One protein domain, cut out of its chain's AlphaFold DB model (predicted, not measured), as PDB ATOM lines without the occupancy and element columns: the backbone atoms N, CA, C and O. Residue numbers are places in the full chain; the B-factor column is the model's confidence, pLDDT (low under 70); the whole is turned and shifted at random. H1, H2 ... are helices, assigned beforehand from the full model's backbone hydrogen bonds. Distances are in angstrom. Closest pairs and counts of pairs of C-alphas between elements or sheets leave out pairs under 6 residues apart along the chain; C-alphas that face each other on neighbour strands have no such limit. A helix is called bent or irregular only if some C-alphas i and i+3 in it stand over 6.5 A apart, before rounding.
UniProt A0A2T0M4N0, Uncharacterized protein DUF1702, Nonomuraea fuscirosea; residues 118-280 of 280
ATOM      1  N   ARG A 118      26.951 -17.985 -66.747       94.75
ATOM      2  CA  ARG A 118      28.306 -18.553 -66.713       94.75
ATOM      3  C   ARG A 118      28.774 -18.932 -65.314       94.75
ATOM      4  O   ARG A 118      29.440 -19.950 -65.138       94.75
ATOM      5  N   LEU A 119      28.529 -18.078 -64.324       96.06
ATOM      6  CA  LEU A 119      29.100 -18.249 -62.983       96.06
ATOM      7  C   LEU A 119      28.207 -19.085 -62.068       96.06
ATOM      8  O   LEU A 119      28.722 -19.799 -61.210       96.06
ATOM      9  N   VAL A 120      26.895 -19.042 -62.286       94.69
ATOM     10  CA  VAL A 120      25.904 -19.807 -61.528       94.69
ATOM     11  C   VAL A 120      25.434 -21.039 -62.306       94.69
ATOM     12  O   VAL A 120      25.409 -22.125 -61.737       94.69
ATOM     13  N   GLY A 121      25.101 -20.909 -63.594       93.06
ATOM     14  CA  GLY A 121      24.622 -22.036 -64.410       93.06
ATOM     15  C   GLY A 121      25.741 -23.012 -64.786       93.06
ATOM     16  O   GLY A 121      25.758 -24.180 -64.378       93.06
ATOM     17  N   GLU A 122      26.729 -22.511 -65.523       95.00
ATOM     18  CA  GLU A 122      27.898 -23.282 -65.966       95.00
ATOM     19  C   GLU A 122      28.943 -23.476 -64.854       95.00
ATOM     20  O   GLU A 122      29.853 -24.291 -64.998       95.00
ATOM     21  N   ARG A 123      28.817 -22.745 -63.733       95.75
ATOM     22  CA  ARG A 123      29.717 -22.826 -62.564       95.75
ATOM     23  C   ARG A 123      31.185 -22.590 -62.929       95.75
ATOM     24  O   ARG A 123      32.092 -23.157 -62.317       95.75
ATOM     25  N   THR A 124      31.440 -21.725 -63.907       94.44
ATOM     26  CA  THR A 124      32.804 -21.363 -64.310       94.44
ATOM     27  C   THR A 124      33.515 -20.563 -63.211       94.44
ATOM     28  O   THR A 124      32.888 -19.956 -62.339       94.44
ATOM     29  N   MET A 125      34.847 -20.590 -63.226       93.81
ATOM     30  CA  MET A 125      35.699 -19.742 -62.391       93.81
ATOM     31  C   MET A 125      36.456 -18.802 -63.333       93.81
ATOM     32  O   MET A 125      37.083 -19.294 -64.277       93.81
ATOM     33  N   PRO A 126      36.397 -17.472 -63.142       90.62
ATOM     34  CA  PRO A 126      37.239 -16.568 -63.904       90.62
ATOM     35  C   PRO A 126      38.707 -16.909 -63.667       90.62
ATOM     36  O   PRO A 126      39.086 -17.334 -62.578       90.62
ATOM     37  N   ASP A 127      39.549 -16.663 -64.663       88.25
ATOM     38  CA  ASP A 127      40.987 -16.687 -64.439       88.25
ATOM     39  C   ASP A 127      41.333 -15.624 -63.375       88.25
ATOM     40  O   ASP A 127      41.100 -14.430 -63.565       88.25
ATOM     41  N   LEU A 128      41.792 -16.068 -62.210       85.75
ATOM     42  CA  LEU A 128      42.161 -15.246 -61.062       85.75
ATOM     43  C   LEU A 128      43.570 -15.642 -60.629       85.75
ATOM     44  O   LEU A 128      44.014 -16.762 -60.854       85.75
ATOM     45  N   LEU A 129      44.277 -14.712 -59.990       82.81
ATOM     46  CA  LEU A 129      45.726 -14.814 -59.785       82.81
ATOM     47  C   LEU A 129      46.156 -16.058 -59.005       82.81
ATOM     48  O   LEU A 129      47.218 -16.616 -59.257       82.81
ATOM     49  N   THR A 130      45.372 -16.443 -58.002       87.19
ATOM     50  CA  THR A 130      45.726 -17.506 -57.062       87.19
ATOM     51  C   THR A 130      44.459 -18.190 -56.544       87.19
ATOM     52  O   THR A 130      43.387 -17.586 -56.526       87.19
ATOM     53  N   ARG A 131      44.581 -19.428 -56.039       87.75
ATOM     54  CA  ARG A 131      43.469 -20.171 -55.391       87.75
ATOM     55  C   ARG A 131      42.793 -19.374 -54.277       87.75
ATOM     56  O   ARG A 131      41.594 -19.439 -54.070       87.75
ATOM     57  N   ALA A 132      43.615 -18.605 -53.593       86.94
ATOM     58  CA  ALA A 132      43.272 -17.599 -52.622       86.94
ATOM     59  C   ALA A 132      42.241 -16.569 -53.119       86.94
ATOM     60  O   ALA A 132      41.222 -16.358 -52.467       86.94
ATOM     61  N   HIS A 133      42.462 -15.984 -54.300       90.12
ATOM     62  CA  HIS A 133      41.484 -15.087 -54.917       90.12
ATOM     63  C   HIS A 133      40.213 -15.837 -55.318       90.12
ATOM     64  O   HIS A 133      39.130 -15.294 -55.147       90.12
ATOM     65  N   CYS A 134      40.330 -17.076 -55.808       93.62
ATOM     66  CA  CYS A 134      39.169 -17.902 -56.147       93.62
ATOM     67  C   CYS A 134      38.277 -18.176 -54.927       93.62
ATOM     68  O   CYS A 134      37.065 -18.047 -55.027       93.62
ATOM     69  N   ALA A 135      38.874 -18.485 -53.773       93.88
ATOM     70  CA  ALA A 135      38.153 -18.701 -52.520       93.88
ATOM     71  C   ALA A 135      37.363 -17.450 -52.099       93.88
ATOM     72  O   ALA A 135      36.161 -17.511 -51.872       93.88
ATOM     73  N   VAL A 136      38.004 -16.279 -52.069       94.12
ATOM     74  CA  VAL A 136      37.315 -15.037 -51.671       94.12
ATOM     75  C   VAL A 136      36.295 -14.585 -52.724       94.12
ATOM     76  O   VAL A 136      35.241 -14.059 -52.381       94.12
ATOM     77  N   PHE A 137      36.557 -14.846 -54.005       96.50
ATOM     78  CA  PHE A 137      35.572 -14.669 -55.071       96.50
ATOM     79  C   PHE A 137      34.322 -15.522 -54.821       96.50
ATOM     80  O   PHE A 137      33.206 -15.028 -54.976       96.50
ATOM     81  N   ASP A 138      34.502 -16.779 -54.402       98.12
ATOM     82  CA  ASP A 138      33.401 -17.686 -54.087       98.12
ATOM     83  C   ASP A 138      32.602 -17.242 -52.851       98.12
ATOM     84  O   ASP A 138      31.400 -17.478 -52.805       98.12
ATOM     85  N   GLN A 139      33.190 -16.496 -51.910       97.81
ATOM     86  CA  GLN A 139      32.427 -15.842 -50.830       97.81
ATOM     87  C   GLN A 139      31.464 -14.789 -51.405       97.81
ATOM     88  O   GLN A 139      30.268 -14.795 -51.107       97.81
ATOM     89  N   GLY A 140      31.938 -13.967 -52.343       98.12
ATOM     90  CA  GLY A 140      31.094 -13.024 -53.078       98.12
ATOM     91  C   GLY A 140      30.004 -13.694 -53.917       98.12
ATOM     92  O   GLY A 140      28.855 -13.249 -53.921       98.12
ATOM     93  N   LEU A 141      30.348 -14.788 -54.602       98.50
ATOM     94  CA  LEU A 141      29.391 -15.603 -55.350       98.50
ATOM     95  C   LEU A 141      28.348 -16.227 -54.415       98.50
ATOM     96  O   LEU A 141      27.167 -16.179 -54.731       98.50
ATOM     97  N   GLY A 142      28.747 -16.739 -53.250       98.62
ATOM     98  CA  GLY A 142      27.840 -17.289 -52.242       98.62
ATOM     99  C   GLY A 142      26.831 -16.257 -51.739       98.62
ATOM    100  O   GLY A 142      25.638 -16.547 -51.666       98.62
ATOM    101  N   ARG A 143      27.273 -15.013 -51.500       98.25
ATOM    102  CA  ARG A 143      26.358 -13.900 -51.184       98.25
ATOM    103  C   ARG A 143      25.336 -13.671 -52.298       98.25
ATOM    104  O   ARG A 143      24.175 -13.389 -52.011       98.25
ATOM    105  N   LEU A 144      25.756 -13.778 -53.561       97.50
ATOM    106  CA  LEU A 144      24.832 -13.677 -54.686       97.50
ATOM    107  C   LEU A 144      23.877 -14.867 -54.743       97.50
ATOM    108  O   LEU A 144      22.713 -14.641 -55.036       97.50
ATOM    109  N   LEU A 145      24.323 -16.100 -54.486       97.88
ATOM    110  CA  LEU A 145      23.433 -17.267 -54.521       97.88
ATOM    111  C   LEU A 145      22.252 -17.077 -53.565       97.88
ATOM    112  O   LEU A 145      21.113 -17.246 -53.977       97.88
ATOM    113  N   TRP A 146      22.509 -16.582 -52.352       97.94
ATOM    114  CA  TRP A 146      21.455 -16.232 -51.395       97.94
ATOM    115  C   TRP A 146      20.438 -15.220 -51.952       97.94
ATOM    116  O   TRP A 146      19.234 -15.376 -51.766       97.94
ATOM    117  N   TYR A 147      20.907 -14.193 -52.669       92.75
ATOM    118  CA  TYR A 147      20.042 -13.225 -53.357       92.75
ATOM    119  C   TYR A 147      19.268 -13.869 -54.517       92.75
ATOM    120  O   TYR A 147      18.069 -13.648 -54.673       92.75
ATOM    121  N   HIS A 148      19.971 -14.630 -55.356       90.88
ATOM    122  CA  HIS A 148      19.468 -15.217 -56.596       90.88
ATOM    123  C   HIS A 148      18.386 -16.264 -56.328       90.88
ATOM    124  O   HIS A 148      17.397 -16.313 -57.052       90.88
ATOM    125  N   ASP A 149      18.552 -17.025 -55.250       93.19
ATOM    126  CA  ASP A 149      17.622 -18.052 -54.788       93.19
ATOM    127  C   ASP A 149      16.566 -17.498 -53.822       93.19
ATOM    128  O   ASP A 149      15.882 -18.246 -53.133       93.19
ATOM    129  N   GLY A 150      16.424 -16.172 -53.738       93.69
ATOM    130  CA  GLY A 150      15.342 -15.545 -52.984       93.69
ATOM    131  C   GLY A 150      15.375 -15.829 -51.483       93.69
ATOM    132  O   GLY A 150      14.315 -15.848 -50.870       93.69
ATOM    133  N   ALA A 151      16.566 -16.012 -50.903       96.19
ATOM    134  CA  ALA A 151      16.773 -16.401 -49.506       96.19
ATOM    135  C   ALA A 151      16.190 -17.779 -49.122       96.19
ATOM    136  O   ALA A 151      15.959 -18.040 -47.947       96.19
ATOM    137  N   SER A 152      16.002 -18.676 -50.097       97.50
ATOM    138  CA  SER A 152      15.579 -20.062 -49.867       97.50
ATOM    139  C   SER A 152      16.762 -20.940 -49.419       97.50
ATOM    140  O   SER A 152      17.733 -21.092 -50.175       97.50
ATOM    141  N   PRO A 153      16.719 -21.546 -48.215       97.94
ATOM    142  CA  PRO A 153      17.764 -22.460 -47.753       97.94
ATOM    143  C   PRO A 153      17.926 -23.691 -48.648       97.94
ATOM    144  O   PRO A 153      19.055 -24.090 -48.936       97.94
ATOM    145  N   ASP A 154      16.810 -24.262 -49.106       98.19
ATOM    146  CA  ASP A 154      16.783 -25.474 -49.927       98.19
ATOM    147  C   ASP A 154      17.381 -25.227 -51.316       98.19
ATOM    148  O   ASP A 154      18.193 -26.020 -51.808       98.19
ATOM    149  N   ASP A 155      17.026 -24.101 -51.939       98.19
ATOM    150  CA  ASP A 155      17.537 -23.741 -53.262       98.19
ATOM    151  C   ASP A 155      19.024 -23.386 -53.193       98.19
ATOM    152  O   ASP A 155      19.811 -23.879 -54.007       98.19
ATOM    153  N   ALA A 156      19.441 -22.623 -52.174       98.00
ATOM    154  CA  ALA A 156      20.850 -22.313 -51.949       98.00
ATOM    155  C   ALA A 156      21.676 -23.594 -51.734       98.00
ATOM    156  O   ALA A 156      22.732 -23.761 -52.352       98.00
ATOM    157  N   ALA A 157      21.188 -24.529 -50.914       98.38
ATOM    158  CA  ALA A 157      21.845 -25.810 -50.662       98.38
ATOM    159  C   ALA A 157      21.945 -26.666 -51.932       98.38
ATOM    160  O   ALA A 157      23.028 -27.149 -52.277       98.38
ATOM    161  N   THR A 158      20.841 -26.799 -52.672       98.12
ATOM    162  CA  THR A 158      20.790 -27.525 -53.951       98.12
ATOM    163  C   THR A 158      21.790 -26.943 -54.942       98.12
ATOM    164  O   THR A 158      22.564 -27.669 -55.578       98.12
ATOM    165  N   ARG A 159      21.829 -25.612 -55.044       97.62
ATOM    166  CA  ARG A 159      22.723 -24.906 -55.953       97.62
ATOM    167  C   ARG A 159      24.185 -25.101 -55.578       97.62
ATOM    168  O   ARG A 159      24.981 -25.442 -56.454       97.62
ATOM    169  N   ILE A 160      24.544 -24.949 -54.302       98.44
ATOM    170  CA  ILE A 160      25.911 -25.175 -53.803       98.44
ATOM    171  C   ILE A 160      26.333 -26.636 -54.003       98.44
ATOM    172  O   ILE A 160      27.458 -26.892 -54.441       98.44
ATOM    173  N   GLY A 161      25.420 -27.590 -53.801       98.00
ATOM    174  CA  GLY A 161      25.632 -29.011 -54.086       98.00
ATOM    175  C   GLY A 161      26.002 -29.295 -55.549       98.00
ATOM    176  O   GLY A 161      26.703 -30.266 -55.838       98.00
ATOM    177  N   GLY A 162      25.626 -28.414 -56.479       97.25
ATOM    178  CA  GLY A 162      26.027 -28.480 -57.883       97.25
ATOM    179  C   GLY A 162      27.457 -28.003 -58.175       97.25
ATOM    180  O   GLY A 162      27.957 -28.260 -59.275       97.25
ATOM    181  N   PHE A 163      28.129 -27.311 -57.249       98.19
ATOM    182  CA  PHE A 163      29.507 -26.841 -57.432       98.19
ATOM    183  C   PHE A 163      30.539 -27.935 -57.104       98.19
ATOM    184  O   PHE A 163      30.276 -28.816 -56.277       98.19
ATOM    185  N   PRO A 164      31.752 -27.868 -57.692       95.81
ATOM    186  CA  PRO A 164      32.875 -28.705 -57.277       95.81
ATOM    187  C   PRO A 164      33.148 -28.577 -55.773       95.81
ATOM    188  O   PRO A 164      33.227 -27.462 -55.255       95.81
ATOM    189  N   ALA A 165      33.361 -29.706 -55.089       94.69
ATOM    190  CA  ALA A 165      33.560 -29.754 -53.636       94.69
ATOM    191  C   ALA A 165      34.586 -28.733 -53.087       94.69
ATOM    192  O   ALA A 165      34.286 -28.098 -52.076       94.69
ATOM    193  N   PRO A 166      35.735 -28.463 -53.750       93.88
ATOM    194  CA  PRO A 166      36.704 -27.476 -53.260       93.88
ATOM    195  C   PRO A 166      36.203 -26.025 -53.192       93.88
ATOM    196  O   PRO A 166      36.881 -25.201 -52.590       93.88
ATOM    197  N   ARG A 167      35.067 -25.694 -53.825       96.94
ATOM    198  CA  ARG A 167      34.493 -24.335 -53.860       96.94
ATOM    199  C   ARG A 167      33.385 -24.113 -52.830       96.94
ATOM    200  O   ARG A 167      33.092 -22.978 -52.467       96.94
ATOM    201  N   ARG A 168      32.751 -25.190 -52.356       98.25
ATOM    202  CA  ARG A 168      31.519 -25.117 -51.551       98.25
ATOM    203  C   ARG A 168      31.712 -24.426 -50.210       98.25
ATOM    204  O   ARG A 168      30.846 -23.673 -49.788       98.25
ATOM    205  N   ALA A 169      32.862 -24.630 -49.574       98.25
ATOM    206  CA  ALA A 169      33.160 -24.042 -48.273       98.25
ATOM    207  C   ALA A 169      33.059 -22.505 -48.290       98.25
ATOM    208  O   ALA A 169      32.443 -21.897 -47.413       98.25
ATOM    209  N   ASP A 170      33.632 -21.873 -49.311       98.12
ATOM    210  CA  ASP A 170      33.621 -20.420 -49.456       98.12
ATOM    211  C   ASP A 170      32.251 -19.890 -49.895       98.12
ATOM    212  O   ASP A 170      31.813 -18.858 -49.385       98.12
ATOM    213  N   LEU A 171      31.520 -20.639 -50.732       98.75
ATOM    214  CA  LEU A 171      30.118 -20.338 -51.052       98.75
ATOM    215  C   LEU A 171      29.254 -20.303 -49.782       98.75
ATOM    216  O   LEU A 171      28.518 -19.339 -49.572       98.75
ATOM    217  N   TRP A 172      29.394 -21.294 -48.896       98.81
ATOM    218  CA  TRP A 172      28.695 -21.330 -47.608       98.81
ATOM    219  C   TRP A 172      29.073 -20.163 -46.693       98.81
ATOM    220  O   TRP A 172      28.203 -19.604 -46.028       98.81
ATOM    221  N   SER A 173      30.341 -19.739 -46.686       98.69
ATOM    222  CA  SER A 173      30.743 -18.521 -45.966       98.69
ATOM    223  C   SER A 173      30.078 -17.269 -46.542       98.69
ATOM    224  O   SER A 173      29.691 -16.383 -45.782       98.69
ATOM    225  N   GLY A 174      29.925 -17.185 -47.864       98.69
ATOM    226  CA  GLY A 174      29.194 -16.108 -48.527       98.69
ATOM    227  C   GLY A 174      27.707 -16.086 -48.177       98.69
ATOM    228  O   GLY A 174      27.167 -15.041 -47.811       98.69
ATOM    229  N   VAL A 175      27.057 -17.249 -48.230       98.81
ATOM    230  CA  VAL A 175      25.647 -17.412 -47.848       98.81
ATOM    231  C   VAL A 175      25.432 -17.040 -46.384       98.81
ATOM    232  O   VAL A 175      24.540 -16.251 -46.095       98.81
ATOM    233  N   GLY A 176      26.289 -17.507 -45.473       98.75
ATOM    234  CA  GLY A 176      26.206 -17.152 -44.053       98.75
ATOM    235  C   GLY A 176      26.351 -15.652 -43.815       98.75
ATOM    236  O   GLY A 176      25.629 -15.081 -43.003       98.75
ATOM    237  N   PHE A 177      27.227 -14.979 -44.570       98.62
ATOM    238  CA  PHE A 177      27.311 -13.522 -44.517       98.62
ATOM    239  C   PHE A 177      26.012 -12.869 -44.999       98.62
ATOM    240  O   PHE A 177      25.491 -11.995 -44.317       98.62
ATOM    241  N   ALA A 178      25.477 -13.261 -46.157       98.19
ATOM    242  CA  ALA A 178      24.291 -12.625 -46.732       98.19
ATOM    243  C   ALA A 178      23.013 -12.886 -45.915       98.19
ATOM    244  O   ALA A 178      22.249 -11.946 -45.681       98.19
ATOM    245  N   ALA A 179      22.824 -14.112 -45.427       98.38
ATOM    246  CA  ALA A 179      21.705 -14.502 -44.574       98.38
ATOM    247  C   ALA A 179      21.679 -13.709 -43.259       98.38
ATOM    248  O   ALA A 179      20.612 -13.304 -42.810       98.38
ATOM    249  N   THR A 180      22.844 -13.395 -42.683       98.44
ATOM    250  CA  THR A 180      22.934 -12.544 -41.488       98.44
ATOM    251  C   THR A 180      22.858 -11.054 -41.825       98.44
ATOM    252  O   THR A 180      22.128 -10.307 -41.183       98.44
ATOM    253  N   TYR A 181      23.634 -10.587 -42.807       96.62
ATOM    254  CA  TYR A 181      23.850  -9.161 -43.078       96.62
ATOM    255  C   TYR A 181      22.679  -8.503 -43.802       96.62
ATOM    256  O   TYR A 181      22.285  -7.382 -43.464       96.62
ATOM    257  N   THR A 182      22.167  -9.183 -44.826       94.50
ATOM    258  CA  THR A 182      21.052  -8.720 -45.652       94.50
ATOM    259  C   THR A 182      19.742  -9.299 -45.139       94.50
ATOM    260  O   THR A 182      18.745  -8.587 -45.133       94.50
ATOM    261  N   GLY A 183      19.740 -10.542 -44.649       95.25
ATOM    262  CA  GLY A 183      18.527 -11.227 -44.206       95.25
ATOM    263  C   GLY A 183      17.745 -11.813 -45.379       95.25
ATOM    264  O   GLY A 183      18.311 -12.110 -46.432       95.25
ATOM    265  N   GLY A 184      16.433 -11.946 -45.195       94.44
ATOM    266  CA  GLY A 184      15.505 -12.420 -46.227       94.44
ATOM    267  C   GLY A 184      14.817 -13.746 -45.913       94.44
ATOM    268  O   GLY A 184      13.922 -14.102 -46.664       94.44
ATOM    269  N   ALA A 185      15.194 -14.405 -44.816       96.19
ATOM    270  CA  ALA A 185      14.603 -15.651 -44.340       96.19
ATOM    271  C   ALA A 185      14.159 -15.524 -42.874       96.19
ATOM    272  O   ALA A 185      14.735 -14.742 -42.106       96.19
ATOM    273  N   GLU A 186      13.144 -16.294 -42.499       95.81
ATOM    274  CA  GLU A 186      12.628 -16.421 -41.141       95.81
ATOM    275  C   GLU A 186      13.456 -17.401 -40.293       95.81
ATOM    276  O   GLU A 186      14.398 -18.043 -40.754       95.81
ATOM    277  N   ALA A 187      13.166 -17.471 -38.992       96.75
ATOM    278  CA  ALA A 187      14.007 -18.197 -38.038       96.75
ATOM    279  C   ALA A 187      14.088 -19.713 -38.305       96.75
ATOM    280  O   ALA A 187      15.151 -20.312 -38.150       96.75
ATOM    281  N   ASP A 188      12.979 -20.330 -38.702       97.31
ATOM    282  CA  ASP A 188      12.895 -21.742 -39.077       97.31
ATOM    283  C   ASP A 188      13.637 -22.034 -40.388       97.31
ATOM    284  O   ASP A 188      14.380 -23.011 -40.477       97.31
ATOM    285  N   GLU A 189      13.528 -21.146 -41.374       97.88
ATOM    286  CA  GLU A 189      14.300 -21.217 -42.618       97.88
ATOM    287  C   GLU A 189      15.812 -21.093 -42.345       97.88
ATOM    288  O   GLU A 189      16.620 -21.885 -42.838       97.88
ATOM    289  N   LEU A 190      16.220 -20.152 -41.489       98.50
ATOM    290  CA  LEU A 190      17.618 -20.016 -41.072       98.50
ATOM    291  C   LEU A 190      18.120 -21.255 -40.320       98.50
ATOM    292  O   LEU A 190      19.297 -21.596 -40.440       98.50
ATOM    293  N   TRP A 191      17.260 -21.950 -39.573       98.44
ATOM    294  CA  TRP A 191      17.625 -23.215 -38.939       98.44
ATOM    295  C   TRP A 191      17.915 -24.294 -39.990       98.44
ATOM    296  O   TRP A 191      18.986 -24.904 -39.942       98.44
ATOM    297  N   TRP A 192      17.048 -24.454 -40.996       98.50
ATOM    298  CA  TRP A 192      17.282 -25.379 -42.113       98.50
ATOM    299  C   TRP A 192      18.565 -25.063 -42.878       98.50
ATOM    300  O   TRP A 192      19.305 -25.973 -43.248       98.50
ATOM    301  N   LEU A 193      18.901 -23.780 -43.033       98.62
ATOM    302  CA  LEU A 193      20.173 -23.369 -43.624       98.62
ATOM    303  C   LEU A 193      21.378 -23.946 -42.865       98.62
ATOM    304  O   LEU A 193      22.367 -24.350 -43.483       98.62
ATOM    305  N   THR A 194      21.301 -24.024 -41.531       98.62
ATOM    306  CA  THR A 194      22.366 -24.634 -40.723       98.62
ATOM    307  C   THR A 194      22.453 -26.143 -40.879       98.62
ATOM    308  O   THR A 194      23.561 -26.685 -40.869       98.62
ATOM    309  N   GLU A 195      21.315 -26.812 -41.056       98.62
ATOM    310  CA  GLU A 195      21.263 -28.257 -41.272       98.62
ATOM    311  C   GLU A 195      21.824 -28.619 -42.645       98.62
ATOM    312  O   GLU A 195      22.674 -29.503 -42.739       98.62
ATOM    313  N   HIS A 196      21.479 -27.863 -43.689       98.75
ATOM    314  CA  HIS A 196      22.048 -28.036 -45.028       98.75
ATOM    315  C   HIS A 196      23.558 -27.814 -45.056       98.75
ATOM    316  O   HIS A 196      24.306 -28.642 -45.580       98.75
ATOM    317  N   ALA A 197      24.032 -26.733 -44.429       98.56
ATOM    318  CA  ALA A 197      25.465 -26.488 -44.298       98.56
ATOM    319  C   ALA A 197      26.156 -27.588 -43.475       98.56
ATOM    320  O   ALA A 197      27.309 -27.925 -43.739       98.56
ATOM    321  N   GLY A 198      25.477 -28.147 -42.470       98.06
ATOM    322  CA  GLY A 198      25.950 -29.281 -41.677       98.06
ATOM    323  C   GLY A 198      26.080 -30.561 -42.496       98.06
ATOM    324  O   GLY A 198      27.137 -31.189 -42.460       98.06
ATOM    325  N   ALA A 199      25.052 -30.902 -43.272       98.25
ATOM    326  CA  ALA A 199      25.021 -32.078 -44.134       98.25
ATOM    327  C   ALA A 199      26.107 -32.040 -45.225       98.25
ATOM    328  O   ALA A 199      26.712 -33.068 -45.520       98.25
ATOM    329  N   ASP A 200      26.415 -30.857 -45.772       97.94
ATOM    330  CA  ASP A 200      27.518 -30.661 -46.732       97.94
ATOM    331  C   ASP A 200      28.899 -30.531 -46.038       97.94
ATOM    332  O   ASP A 200      29.931 -30.479 -46.698       97.94
ATOM    333  N   GLY A 201      28.955 -30.505 -44.697       97.69
ATOM    334  CA  GLY A 201      30.201 -30.464 -43.915       97.69
ATOM    335  C   GLY A 201      30.803 -29.066 -43.704       97.69
ATOM    336  O   GLY A 201      31.951 -28.937 -43.272       97.69
ATOM    337  N   PHE A 202      30.042 -28.004 -43.971       98.38
ATOM    338  CA  PHE A 202      30.502 -26.611 -43.987       98.38
ATOM    339  C   PHE A 202      29.808 -25.692 -42.967       98.38
ATOM    340  O   PHE A 202      29.914 -24.468 -43.070       98.38
ATOM    341  N   ARG A 203      29.181 -26.238 -41.915       98.19
ATOM    342  CA  ARG A 203      28.530 -25.441 -40.849       98.19
ATOM    343  C   ARG A 203      29.452 -24.395 -40.208       98.19
ATOM    344  O   ARG A 203      29.043 -23.259 -39.991       98.19
ATOM    345  N   ALA A 204      30.731 -24.722 -40.007       98.38
ATOM    346  CA  ALA A 204      31.714 -23.765 -39.493       98.38
ATOM    347  C   ALA A 204      31.997 -22.597 -40.464       98.38
ATOM    348  O   ALA A 204      32.342 -21.502 -40.026       98.38
ATOM    349  N   TYR A 205      31.874 -22.813 -41.779       98.69
ATOM    350  CA  TYR A 205      32.039 -21.755 -42.781       98.69
ATOM    351  C   TYR A 205      30.811 -20.846 -42.836       98.69
ATOM    352  O   TYR A 205      30.976 -19.628 -42.861       98.69
ATOM    353  N   LEU A 206      29.600 -21.411 -42.754       98.81
ATOM    354  CA  LEU A 206      28.365 -20.635 -42.593       98.81
ATOM    355  C   LEU A 206      28.455 -19.710 -41.363       98.81
ATOM    356  O   LEU A 206      28.263 -18.498 -41.474       98.81
ATOM    357  N   ALA A 207      28.852 -20.261 -40.211       98.62
ATOM    358  CA  ALA A 207      29.023 -19.502 -38.971       98.62
ATOM    359  C   ALA A 207      30.106 -18.412 -39.074       98.62
ATOM    360  O   ALA A 207      29.934 -17.317 -38.543       98.62
ATOM    361  N   GLN A 208      31.205 -18.665 -39.795       98.50
ATOM    362  CA  GLN A 208      32.214 -17.639 -40.079       98.50
ATOM    363  C   GLN A 208      31.626 -16.463 -40.870       98.50
ATOM    364  O   GLN A 208      31.910 -15.309 -40.545       98.50
ATOM    365  N   GLY A 209      30.830 -16.743 -41.905       98.56
ATOM    366  CA  GLY A 209      30.124 -15.712 -42.664       98.56
ATOM    367  C   GLY A 209      29.240 -14.852 -41.763       98.56
ATOM    368  O   GLY A 209      29.327 -13.623 -41.791       98.56
ATOM    369  N   CYS A 210      28.467 -15.509 -40.894       98.75
ATOM    370  CA  CYS A 210      27.632 -14.857 -39.888       98.75
ATOM    371  C   CYS A 210      28.451 -13.966 -38.935       98.75
ATOM    372  O   CYS A 210      28.091 -12.808 -38.720       98.75
ATOM    373  N   ALA A 211      29.583 -14.457 -38.420       98.50
ATOM    374  CA  ALA A 211      30.480 -13.702 -37.539       98.50
ATOM    375  C   ALA A 211      31.026 -12.425 -38.208       98.50
ATOM    376  O   ALA A 211      31.031 -11.350 -37.606       98.50
ATOM    377  N   PHE A 212      31.428 -12.498 -39.483       97.25
ATOM    378  CA  PHE A 212      31.842 -11.305 -40.229       97.25
ATOM    379  C   PHE A 212      30.700 -10.312 -40.445       97.25
ATOM    380  O   PHE A 212      30.926  -9.103 -40.358       97.25
ATOM    381  N   ALA A 213      29.494 -10.802 -40.734       97.69
ATOM    382  CA  ALA A 213      28.324  -9.962 -40.946       97.69
ATOM    383  C   ALA A 213      27.961  -9.163 -39.690       97.69
ATOM    384  O   ALA A 213      27.813  -7.940 -39.766       97.69
ATOM    385  N   VAL A 214      27.876  -9.821 -38.529       98.19
ATOM    386  CA  VAL A 214      27.562  -9.139 -37.266       98.19
ATOM    387  C   VAL A 214      28.680  -8.186 -36.838       98.19
ATOM    388  O   VAL A 214      28.394  -7.047 -36.477       98.19
ATOM    389  N   ALA A 215      29.953  -8.562 -37.005       96.75
ATOM    390  CA  ALA A 215      31.076  -7.664 -36.731       96.75
ATOM    391  C   ALA A 215      31.066  -6.418 -37.638       96.75
ATOM    392  O   ALA A 215      31.415  -5.316 -37.213       96.75
ATOM    393  N   ALA A 216      30.665  -6.562 -38.906       95.25
ATOM    394  CA  ALA A 216      30.492  -5.426 -39.808       95.25
ATOM    395  C   ALA A 216      29.337  -4.508 -39.370       95.25
ATOM    396  O   ALA A 216      29.483  -3.289 -39.452       95.25
ATOM    397  N   ARG A 217      28.225  -5.075 -38.886       95.75
ATOM    398  CA  ARG A 217      27.057  -4.325 -38.398       95.75
ATOM    399  C   ARG A 217      27.351  -3.568 -37.104       95.75
ATOM    400  O   ARG A 217      27.190  -2.351 -37.078       95.75
ATOM    401  N   LEU A 218      27.913  -4.236 -36.098       95.44
ATOM    402  CA  LEU A 218      28.289  -3.596 -34.832       95.44
ATOM    403  C   LEU A 218      29.279  -2.441 -35.039       95.44
ATOM    404  O   LEU A 218      29.100  -1.369 -34.470       95.44
ATOM    405  N   ARG A 219      30.269  -2.598 -35.931       92.00
ATOM    406  CA  ARG A 219      31.197  -1.505 -36.283       92.00
ATOM    407  C   ARG A 219      30.530  -0.317 -36.975       92.00
ATOM    408  O   ARG A 219      31.044   0.794 -36.866       92.00
ATOM    409  N   SER A 220      29.410  -0.547 -37.662       89.94
ATOM    410  CA  SER A 220      28.602   0.519 -38.259       89.94
ATOM    411  C   SER A 220      27.684   1.235 -37.266       89.94
ATOM    412  O   SER A 220      27.008   2.170 -37.669       89.94
ATOM    413  N   GLY A 221      27.681   0.837 -35.987       85.94
ATOM    414  CA  GLY A 221      26.972   1.535 -34.910       85.94
ATOM    415  C   GLY A 221      25.539   1.064 -34.656       85.94
ATOM    416  O   GLY A 221      24.869   1.621 -33.794       85.94
ATOM    417  N   GLU A 222      25.063   0.037 -35.361       86.88
ATOM    418  CA  GLU A 222      23.714  -0.504 -35.175       86.88
ATOM    419  C   GLU A 222      23.694  -2.018 -35.368       86.88
ATOM    420  O   GLU A 222      24.360  -2.567 -36.252       86.88
ATOM    421  N   LEU A 223      22.875  -2.684 -34.557       94.00
ATOM    422  CA  LEU A 223      22.548  -4.093 -34.693       94.00
ATOM    423  C   LEU A 223      21.075  -4.234 -35.116       94.00
ATOM    424  O   LEU A 223      20.195  -4.224 -34.256       94.00
ATOM    425  N   PRO A 224      20.787  -4.369 -36.424       94.12
ATOM    426  CA  PRO A 224      19.421  -4.558 -36.901       94.12
ATOM    427  C   PRO A 224      18.762  -5.809 -36.303       94.12
ATOM    428  O   PRO A 224      19.422  -6.834 -36.102       94.12
ATOM    429  N   ALA A 225      17.446  -5.765 -36.083       93.94
ATOM    430  CA  ALA A 225      16.706  -6.845 -35.422       93.94
ATOM    431  C   ALA A 225      16.841  -8.204 -36.137       93.94
ATOM    432  O   ALA A 225      16.934  -9.246 -35.486       93.94
ATOM    433  N   GLN A 226      16.902  -8.209 -37.472       94.12
ATOM    434  CA  GLN A 226      17.131  -9.423 -38.258       94.12
ATOM    435  C   GLN A 226      18.516 -10.030 -38.012       94.12
ATOM    436  O   GLN A 226      18.645 -11.248 -37.954       94.12
ATOM    437  N   VAL A 227      19.540  -9.196 -37.800       96.94
ATOM    438  CA  VAL A 227      20.902  -9.655 -37.492       96.94
ATOM    439  C   VAL A 227      20.908 -10.284 -36.102       96.94
ATOM    440  O   VAL A 227      21.375 -11.408 -35.944       96.94
ATOM    441  N   ALA A 228      20.318  -9.602 -35.113       96.94
ATOM    442  CA  ALA A 228      20.199 -10.113 -33.746       96.94
ATOM    443  C   ALA A 228      19.445 -11.454 -33.676       96.94
ATOM    444  O   ALA A 228      19.793 -12.310 -32.868       96.94
ATOM    445  N   ARG A 229      18.448 -11.664 -34.549       97.06
ATOM    446  CA  ARG A 229      17.715 -12.936 -34.671       97.06
ATOM    447  C   ARG A 229      18.530 -14.028 -35.368       97.06
ATOM    448  O   ARG A 229      18.464 -15.183 -34.959       97.06
ATOM    449  N   ALA A 230      19.273 -13.683 -36.417       98.25
ATOM    450  CA  ALA A 230      19.996 -14.652 -37.234       98.25
ATOM    451  C   ALA A 230      21.226 -15.239 -36.525       98.25
ATOM    452  O   ALA A 230      21.517 -16.422 -36.694       98.25
ATOM    453  N   VAL A 231      21.949 -14.443 -35.728       98.62
ATOM    454  CA  VAL A 231      23.227 -14.873 -35.128       98.62
ATOM    455  C   VAL A 231      23.081 -16.081 -34.184       98.62
ATOM    456  O   VAL A 231      23.815 -17.052 -34.390       98.62
ATOM    457  N   PRO A 232      22.112 -16.124 -33.245       98.44
ATOM    458  CA  PRO A 232      21.896 -17.301 -32.397       98.44
ATOM    459  C   PRO A 232      21.594 -18.579 -33.175       98.44
ATOM    460  O   PRO A 232      21.956 -19.664 -32.733       98.44
ATOM    461  N   ILE A 233      20.972 -18.458 -34.348       98.56
ATOM    462  CA  ILE A 233      20.601 -19.598 -35.186       98.56
ATOM    463  C   ILE A 233      21.813 -20.069 -35.995       98.56
ATOM    464  O   ILE A 233      22.198 -21.233 -35.926       98.56
ATOM    465  N   LEU A 234      22.449 -19.154 -36.731       98.62
ATOM    466  CA  LEU A 234      23.502 -19.478 -37.696       98.62
ATOM    467  C   LEU A 234      24.867 -19.725 -37.047       98.62
ATOM    468  O   LEU A 234      25.633 -20.566 -37.519       98.62
ATOM    469  N   ALA A 235      25.186 -18.986 -35.984       98.19
ATOM    470  CA  ALA A 235      26.457 -19.087 -35.274       98.19
ATOM    471  C   ALA A 235      26.346 -19.815 -33.927       98.19
ATOM    472  O   ALA A 235      27.384 -20.198 -33.392       98.19
ATOM    473  N   GLY A 236      25.138 -20.029 -33.392       97.75
ATOM    474  CA  GLY A 236      24.935 -20.731 -32.119       97.75
ATOM    475  C   GLY A 236      25.347 -19.929 -30.880       97.75
ATOM    476  O   GLY A 236      25.639 -20.519 -29.840       97.75
ATOM    477  N   THR A 237      25.429 -18.599 -30.985       98.00
ATOM    478  CA  THR A 237      25.770 -17.708 -29.866       98.00
ATOM    479  C   THR A 237      25.158 -16.307 -30.032       98.00
ATOM    480  O   THR A 237      24.464 -16.051 -31.015       98.00
ATOM    481  N   ASP A 238      25.374 -15.407 -29.077       97.31
ATOM    482  CA  ASP A 238      24.944 -14.015 -29.140       97.31
ATOM    483  C   ASP A 238      25.780 -13.155 -30.126       97.31
ATOM    484  O   ASP A 238      26.898 -13.521 -30.518       97.31
ATOM    485  N   PRO A 239      25.224 -12.020 -30.594       97.94
ATOM    486  CA  PRO A 239      25.886 -11.095 -31.518       97.94
ATOM    487  C   PRO A 239      27.285 -10.637 -31.087       97.94
ATOM    488  O   PRO A 239      28.194 -10.578 -31.923       97.94
ATOM    489  N   GLU A 240      27.462 -10.317 -29.809       97.25
ATOM    490  CA  GLU A 240      28.703  -9.807 -29.240       97.25
ATOM    491  C   GLU A 240      29.801 -10.877 -29.235       97.25
ATOM    492  O   GLU A 240      30.918 -10.603 -29.683       97.25
ATOM    493  N   GLU A 241      29.497 -12.106 -28.807       97.75
ATOM    494  CA  GLU A 241      30.450 -13.220 -28.822       97.75
ATOM    495  C   GLU A 241      30.872 -13.564 -30.260       97.75
ATOM    496  O   GLU A 241      32.068 -13.691 -30.552       97.75
ATOM    497  N   ALA A 242      29.910 -13.659 -31.184       98.06
ATOM    498  CA  ALA A 242      30.196 -13.963 -32.584       98.06
ATOM    499  C   ALA A 242      31.094 -12.894 -33.233       98.06
ATOM    500  O   ALA A 242      32.031 -13.226 -33.968       98.06
ATOM    501  N   ALA A 243      30.852 -11.611 -32.944       97.44
ATOM    502  CA  ALA A 243      31.709 -10.527 -33.410       97.44
ATOM    503  C   ALA A 243      33.105 -10.580 -32.769       97.44
ATOM    504  O   ALA A 243      34.110 -10.429 -33.478       97.44
ATOM    505  N   ALA A 244      33.185 -10.878 -31.469       97.12
ATOM    506  CA  ALA A 244      34.438 -10.976 -30.728       97.12
ATOM    507  C   ALA A 244      35.369 -12.067 -31.278       97.12
ATOM    508  O   ALA A 244      36.589 -11.895 -31.241       97.12
ATOM    509  N   TRP A 245      34.845 -13.152 -31.867       97.56
ATOM    510  CA  TRP A 245      35.687 -14.134 -32.563       97.56
ATOM    511  C   TRP A 245      36.504 -13.501 -33.690       97.56
ATOM    512  O   TRP A 245      37.651 -13.895 -33.904       97.56
ATOM    513  N   THR A 246      35.939 -12.521 -34.404       94.75
ATOM    514  CA  THR A 246      36.643 -11.824 -35.485       94.75
ATOM    515  C   THR A 246      37.755 -10.935 -34.937       94.75
ATOM    516  O   THR A 246      38.871 -10.976 -35.454       94.75
ATOM    517  N   ASP A 247      37.505 -10.210 -33.848       92.94
ATOM    518  CA  ASP A 247      38.491  -9.307 -33.251       92.94
ATOM    519  C   ASP A 247      39.616 -10.084 -32.556       92.94
ATOM    520  O   ASP A 247      40.792  -9.799 -32.771       92.94
ATOM    521  N   GLN A 248      39.292 -11.140 -31.807       93.94
ATOM    522  CA  GLN A 248      40.286 -12.028 -31.194       93.94
ATOM    523  C   GLN A 248      41.161 -12.711 -32.247       93.94
ATOM    524  O   GLN A 248      42.383 -12.785 -32.100       93.94
ATOM    525  N   ALA A 249      40.546 -13.198 -33.328       93.19
ATOM    526  CA  ALA A 249      41.278 -13.802 -34.430       93.19
ATOM    527  C   ALA A 249      42.180 -12.782 -35.139       93.19
ATOM    528  O   ALA A 249      43.260 -13.161 -35.578       93.19
ATOM    529  N   LEU A 250      41.767 -11.513 -35.228       90.06
ATOM    530  CA  LEU A 250      42.575 -10.431 -35.790       90.06
ATOM    531  C   LEU A 250      43.768 -10.094 -34.883       90.06
ATOM    532  O   LEU A 250      44.898 -10.037 -35.361       90.06
ATOM    533  N   ILE A 251      43.537  -9.951 -33.573       89.69
ATOM    534  CA  ILE A 251      44.584  -9.714 -32.566       89.69
ATOM    535  C   ILE A 251      45.644 -10.823 -32.615       89.69
ATOM    536  O   ILE A 251      46.840 -10.540 -32.581       89.69
ATOM    537  N   ALA A 252      45.221 -12.081 -32.766       89.44
ATOM    538  CA  ALA A 252      46.118 -13.235 -32.829       89.44
ATOM    539  C   ALA A 252      47.046 -13.259 -34.062       89.44
ATOM    540  O   ALA A 252      48.023 -14.008 -34.062       89.44
ATOM    541  N   LEU A 253      46.760 -12.481 -35.114       87.38
ATOM    542  CA  LEU A 253      47.637 -12.369 -36.289       87.38
ATOM    543  C   LEU A 253      48.790 -11.382 -36.073       87.38
ATOM    544  O   LEU A 253      49.809 -11.488 -36.752       87.38
ATOM    545  N   GLY A 254      48.647 -10.447 -35.129       83.69
ATOM    546  CA  GLY A 254      49.610  -9.375 -34.885       83.69
ATOM    547  C   GLY A 254      49.538  -8.224 -35.899       83.69
ATOM    548  O   GLY A 254      48.782  -8.244 -36.869       83.69
ATOM    549  N   HIS A 255      50.344  -7.188 -35.657       75.00
ATOM    550  CA  HIS A 255      50.302  -5.914 -36.393       75.00
ATOM    551  C   HIS A 255      50.840  -5.992 -37.832       75.00
ATOM    552  O   HIS A 255      50.520  -5.137 -38.651       75.00
ATOM    553  N   GLU A 256      51.611  -7.033 -38.149       77.81
ATOM    554  CA  GLU A 256      52.220  -7.244 -39.467       77.81
ATOM    555  C   GLU A 256      51.331  -8.069 -40.411       77.81
ATOM    556  O   GLU A 256      51.771  -8.451 -41.487       77.81
ATOM    557  N   ALA A 257      50.086  -8.383 -40.047       79.00
ATOM    558  CA  ALA A 257      49.199  -9.192 -40.880       79.00
ATOM    559  C   ALA A 257      48.781  -8.440 -42.156       79.00
ATOM    560  O   ALA A 257      48.012  -7.477 -42.103       79.00
ATOM    561  N   HIS A 258      49.265  -8.878 -43.321       80.25
ATOM    562  CA  HIS A 258      49.027  -8.162 -44.580       80.25
ATOM    563  C   HIS A 258      48.947  -9.037 -45.825       80.25
ATOM    564  O   HIS A 258      48.777  -8.505 -46.923       80.25
ATOM    565  N   THR A 259      49.075 -10.351 -45.704       82.50
ATOM    566  CA  THR A 259      49.060 -11.270 -46.844       82.50
ATOM    567  C   THR A 259      47.694 -11.931 -47.018       82.50
ATOM    568  O   THR A 259      46.757 -11.716 -46.246       82.50
ATOM    569  N   HIS A 260      47.555 -12.736 -48.070       78.56
ATOM    570  CA  HIS A 260      46.399 -13.624 -48.196       78.56
ATOM    571  C   HIS A 260      46.397 -14.717 -47.131       78.56
ATOM    572  O   HIS A 260      45.349 -15.087 -46.613       78.56
ATOM    573  N   GLU A 261      47.573 -15.257 -46.824       86.12
ATOM    574  CA  GLU A 261      47.716 -16.330 -45.844       86.12
ATOM    575  C   GLU A 261      47.255 -15.855 -44.466       86.12
ATOM    576  O   GLU A 261      46.581 -16.598 -43.757       86.12
ATOM    577  N   ASP A 262      47.516 -14.588 -44.135       89.06
ATOM    578  CA  ASP A 262      46.995 -13.949 -42.926       89.06
ATOM    579  C   ASP A 262      45.470 -13.819 -42.958       89.06
ATOM    580  O   ASP A 262      44.812 -14.096 -41.958       89.06
ATOM    581  N   PHE A 263      44.883 -13.469 -44.108       88.00
ATOM    582  CA  PHE A 263      43.428 -13.424 -44.271       88.00
ATOM    583  C   PHE A 263      42.793 -14.812 -44.105       88.00
ATOM    584  O   PHE A 263      41.833 -14.974 -43.353       88.00
ATOM    585  N   GLN A 264      43.362 -15.854 -44.712       89.50
ATOM    586  CA  GLN A 264      42.911 -17.233 -44.495       89.50
ATOM    587  C   GLN A 264      43.104 -17.690 -43.055       89.50
ATOM    588  O   GLN A 264      42.252 -18.400 -42.514       89.50
ATOM    589  N   ARG A 265      44.206 -17.287 -42.420       92.06
ATOM    590  CA  ARG A 265      44.461 -17.581 -41.015       92.06
ATOM    591  C   ARG A 265      43.413 -16.904 -40.137       92.06
ATOM    592  O   ARG A 265      42.864 -17.591 -39.280       92.06
ATOM    593  N   TRP A 266      43.054 -15.650 -40.415       93.25
ATOM    594  CA  TRP A 266      41.962 -14.932 -39.751       93.25
ATOM    595  C   TRP A 266      40.658 -15.734 -39.793       93.25
ATOM    596  O   TRP A 266      40.102 -16.093 -38.757       93.25
ATOM    597  N   GLN A 267      40.243 -16.111 -41.004       94.50
ATOM    598  CA  GLN A 267      39.055 -16.922 -41.263       94.50
ATOM    599  C   GLN A 267      39.115 -18.267 -40.522       94.50
ATOM    600  O   GLN A 267      38.184 -18.657 -39.819       94.50
ATOM    601  N   SER A 268      40.251 -18.962 -40.599       95.12
ATOM    602  CA  SER A 268      40.442 -20.250 -39.924       95.12
ATOM    603  C   SER A 268      40.338 -20.152 -38.399       95.12
ATOM    604  O   SER A 268      39.796 -21.060 -37.770       95.12
ATOM    605  N   GLN A 269      40.821 -19.061 -37.796       96.38
ATOM    606  CA  GLN A 269      40.774 -18.855 -36.350       96.38
ATOM    607  C   GLN A 269      39.352 -18.547 -35.871       96.38
ATOM    608  O   GLN A 269      38.947 -19.082 -34.843       96.38
ATOM    609  N   ILE A 270      38.555 -17.813 -36.656       97.06
ATOM    610  CA  ILE A 270      37.117 -17.632 -36.390       97.06
ATOM    611  C   ILE A 270      36.419 -18.998 -36.344       97.06
ATOM    612  O   ILE A 270      35.752 -19.326 -35.362       97.06
ATOM    613  N   ARG A 271      36.655 -19.858 -37.348       97.69
ATOM    614  CA  ARG A 271      36.097 -21.225 -37.367       97.69
ATOM    615  C   ARG A 271      36.579 -22.074 -36.192       97.69
ATOM    616  O   ARG A 271      35.837 -22.921 -35.703       97.69
ATOM    617  N   ARG A 272      37.816 -21.886 -35.720       96.94
ATOM    618  CA  ARG A 272      38.329 -22.574 -34.521       96.94
ATOM    619  C   ARG A 272      37.628 -22.105 -33.249       96.94
ATOM    620  O   ARG A 272      37.332 -22.947 -32.407       96.94
ATOM    621  N   SER A 273      37.347 -20.811 -33.102       96.81
ATOM    622  CA  SER A 273      36.567 -20.295 -31.970       96.81
ATOM    623  C   SER A 273      35.153 -20.874 -31.957       96.81
ATOM    624  O   SER A 273      34.763 -21.453 -30.946       96.81
ATOM    625  N   TRP A 274      34.467 -20.872 -33.105       97.44
ATOM    626  CA  TRP A 274      33.159 -21.520 -33.245       97.44
ATOM    627  C   TRP A 274      33.201 -23.015 -32.877       97.44
ATOM    628  O   TRP A 274      32.418 -23.479 -32.052       97.44
ATOM    629  N   ASN A 275      34.172 -23.768 -33.411       96.44
ATOM    630  CA  ASN A 275      34.320 -25.199 -33.117       96.44
ATOM    631  C   ASN A 275      34.588 -25.487 -31.633       96.44
ATOM    632  O   ASN A 275      34.097 -26.485 -31.118       96.44
ATOM    633  N   ARG A 276      35.382 -24.656 -30.944       94.38
ATOM    634  CA  ARG A 276      35.625 -24.819 -29.500       94.38
ATOM    635  C   ARG A 276      34.335 -24.634 -28.708       94.38
ATOM    636  O   ARG A 276      34.043 -25.452 -27.849       94.38
ATOM    637  N   ARG A 277      33.546 -23.619 -29.061       93.19
ATOM    638  CA  ARG A 277      32.264 -23.307 -28.419       93.19
ATOM    639  C   ARG A 277      31.211 -24.413 -28.559       93.19
ATOM    640  O   ARG A 277      30.380 -24.533 -27.671       93.19
ATOM    641  N   HIS A 278      31.249 -25.182 -29.650       88.25
ATOM    642  CA  HIS A 278      30.274 -26.240 -29.969       88.25
ATOM    643  C   HIS A 278      30.769 -27.661 -29.647       88.25
ATOM    644  O   HIS A 278      30.071 -28.638 -29.904       88.25
ATOM    645  N   ARG A 279      31.997 -27.791 -29.128       81.00
ATOM    646  CA  ARG A 279      32.533 -29.042 -28.564       81.00
ATOM    647  C   ARG A 279      32.426 -29.092 -27.037       81.00
ATOM    648  O   ARG A 279      32.615 -30.168 -26.475       81.00
ATOM    649  N   CYS A 280      32.195 -27.943 -26.405       49.12
ATOM    650  CA  CYS A 280      31.886 -27.783 -24.987       49.12
ATOM    651  C   CYS A 280      30.372 -27.772 -24.790       49.12
ATOM    652  O   CYS A 280      29.935 -28.350 -23.776       49.12
TER     653      CYS A 280
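This is residues 118 to 280 of the 280 residues of the protein "Uncharacterized protein DUF1702" of Nonomuraea fuscirosea (UniProt A0A2T0M4N0). What shape does the model show? It is a compact body of helices built round two of them, H4 and H6, with H2 crossing H4 on one side, the hairpin of H8 and H9 crossing H6 on the other, and H3, H5 and H7 covering a third side. How large is it? The printed part has 163 residues with nine named helices, H1 to H9 in that order, and no named strand, and its class is all helix. It is compact, with a radius of gyration of the C-alphas of 14.9 A and spans of 39 by 38 by 31 A.

What stands near the first helix? H1, residues 118 to 121, is close to but not clearly touching H2, residues 131 to 148; the closest C-alphas, of Val 120 and Leu 145, are 7.9 A apart. H2 touches H4, residues 165 to 181, at a steep tilt of 51 degrees, the same way, with the C-alphas of Gln 139 and Gly 174 closest at 4.0 A. What does H3 touch? H3, residues 153 to 161, touches, among others, H5, residues 187 to 199, at a shallow tilt of 21 degrees, the same way; the closest C-alphas, of Pro 153 and Leu 193, are 4.9 A apart. Which helix is the hub? H6, residues 203 to 219, touches five helices, among them H4 at 35.2 degrees, only just steep, with the C-alphas of Phe 177 and Gly 209 closest at 4.0 A. H4, H5, H6 and H7, residues 225 to 234, form an up-and-down bundle, each running against the one before; H6 and H7 are a hairpin, with the C-alphas of Ala 207 and Leu 234 closest at 5.7 A. H8, residues 239 to 251, touches H6 about perpendicular at 87 degrees, with the C-alphas of Ala 215 and Ala 243 closest at 4.4 A, and forms a hairpin with H9, residues 260 to 277, with the C-alphas of Trp 245 and Ile 270 closest at 5.4 A. Are the backbones well formed? Every O i to N i+4 pair is within hydrogen-bond range in H2, H3, H5, H6 and H9, against 11 of 13 in H4, 4 of 6 in H7 and 8 of 9 in H8; H1 is too short for such a pair.

Where are the anchors? H1 begins at C-alpha 118 (28.306, -18.553, -66.713), and H9 ends at C-alpha 277 (32.264, -23.307, -28.419). How long are the longer helices? H9 measures 26.2 A, H4 25.1 A, and H2 and H6 24.5 A each; H4 is irregular, with C-alphas 166 and 169 7.0 A apart.

Is it unbroken? The printed part has no cut, and no link is long. Where is confidence low? Only residue 280 is under 70 in pLDDT.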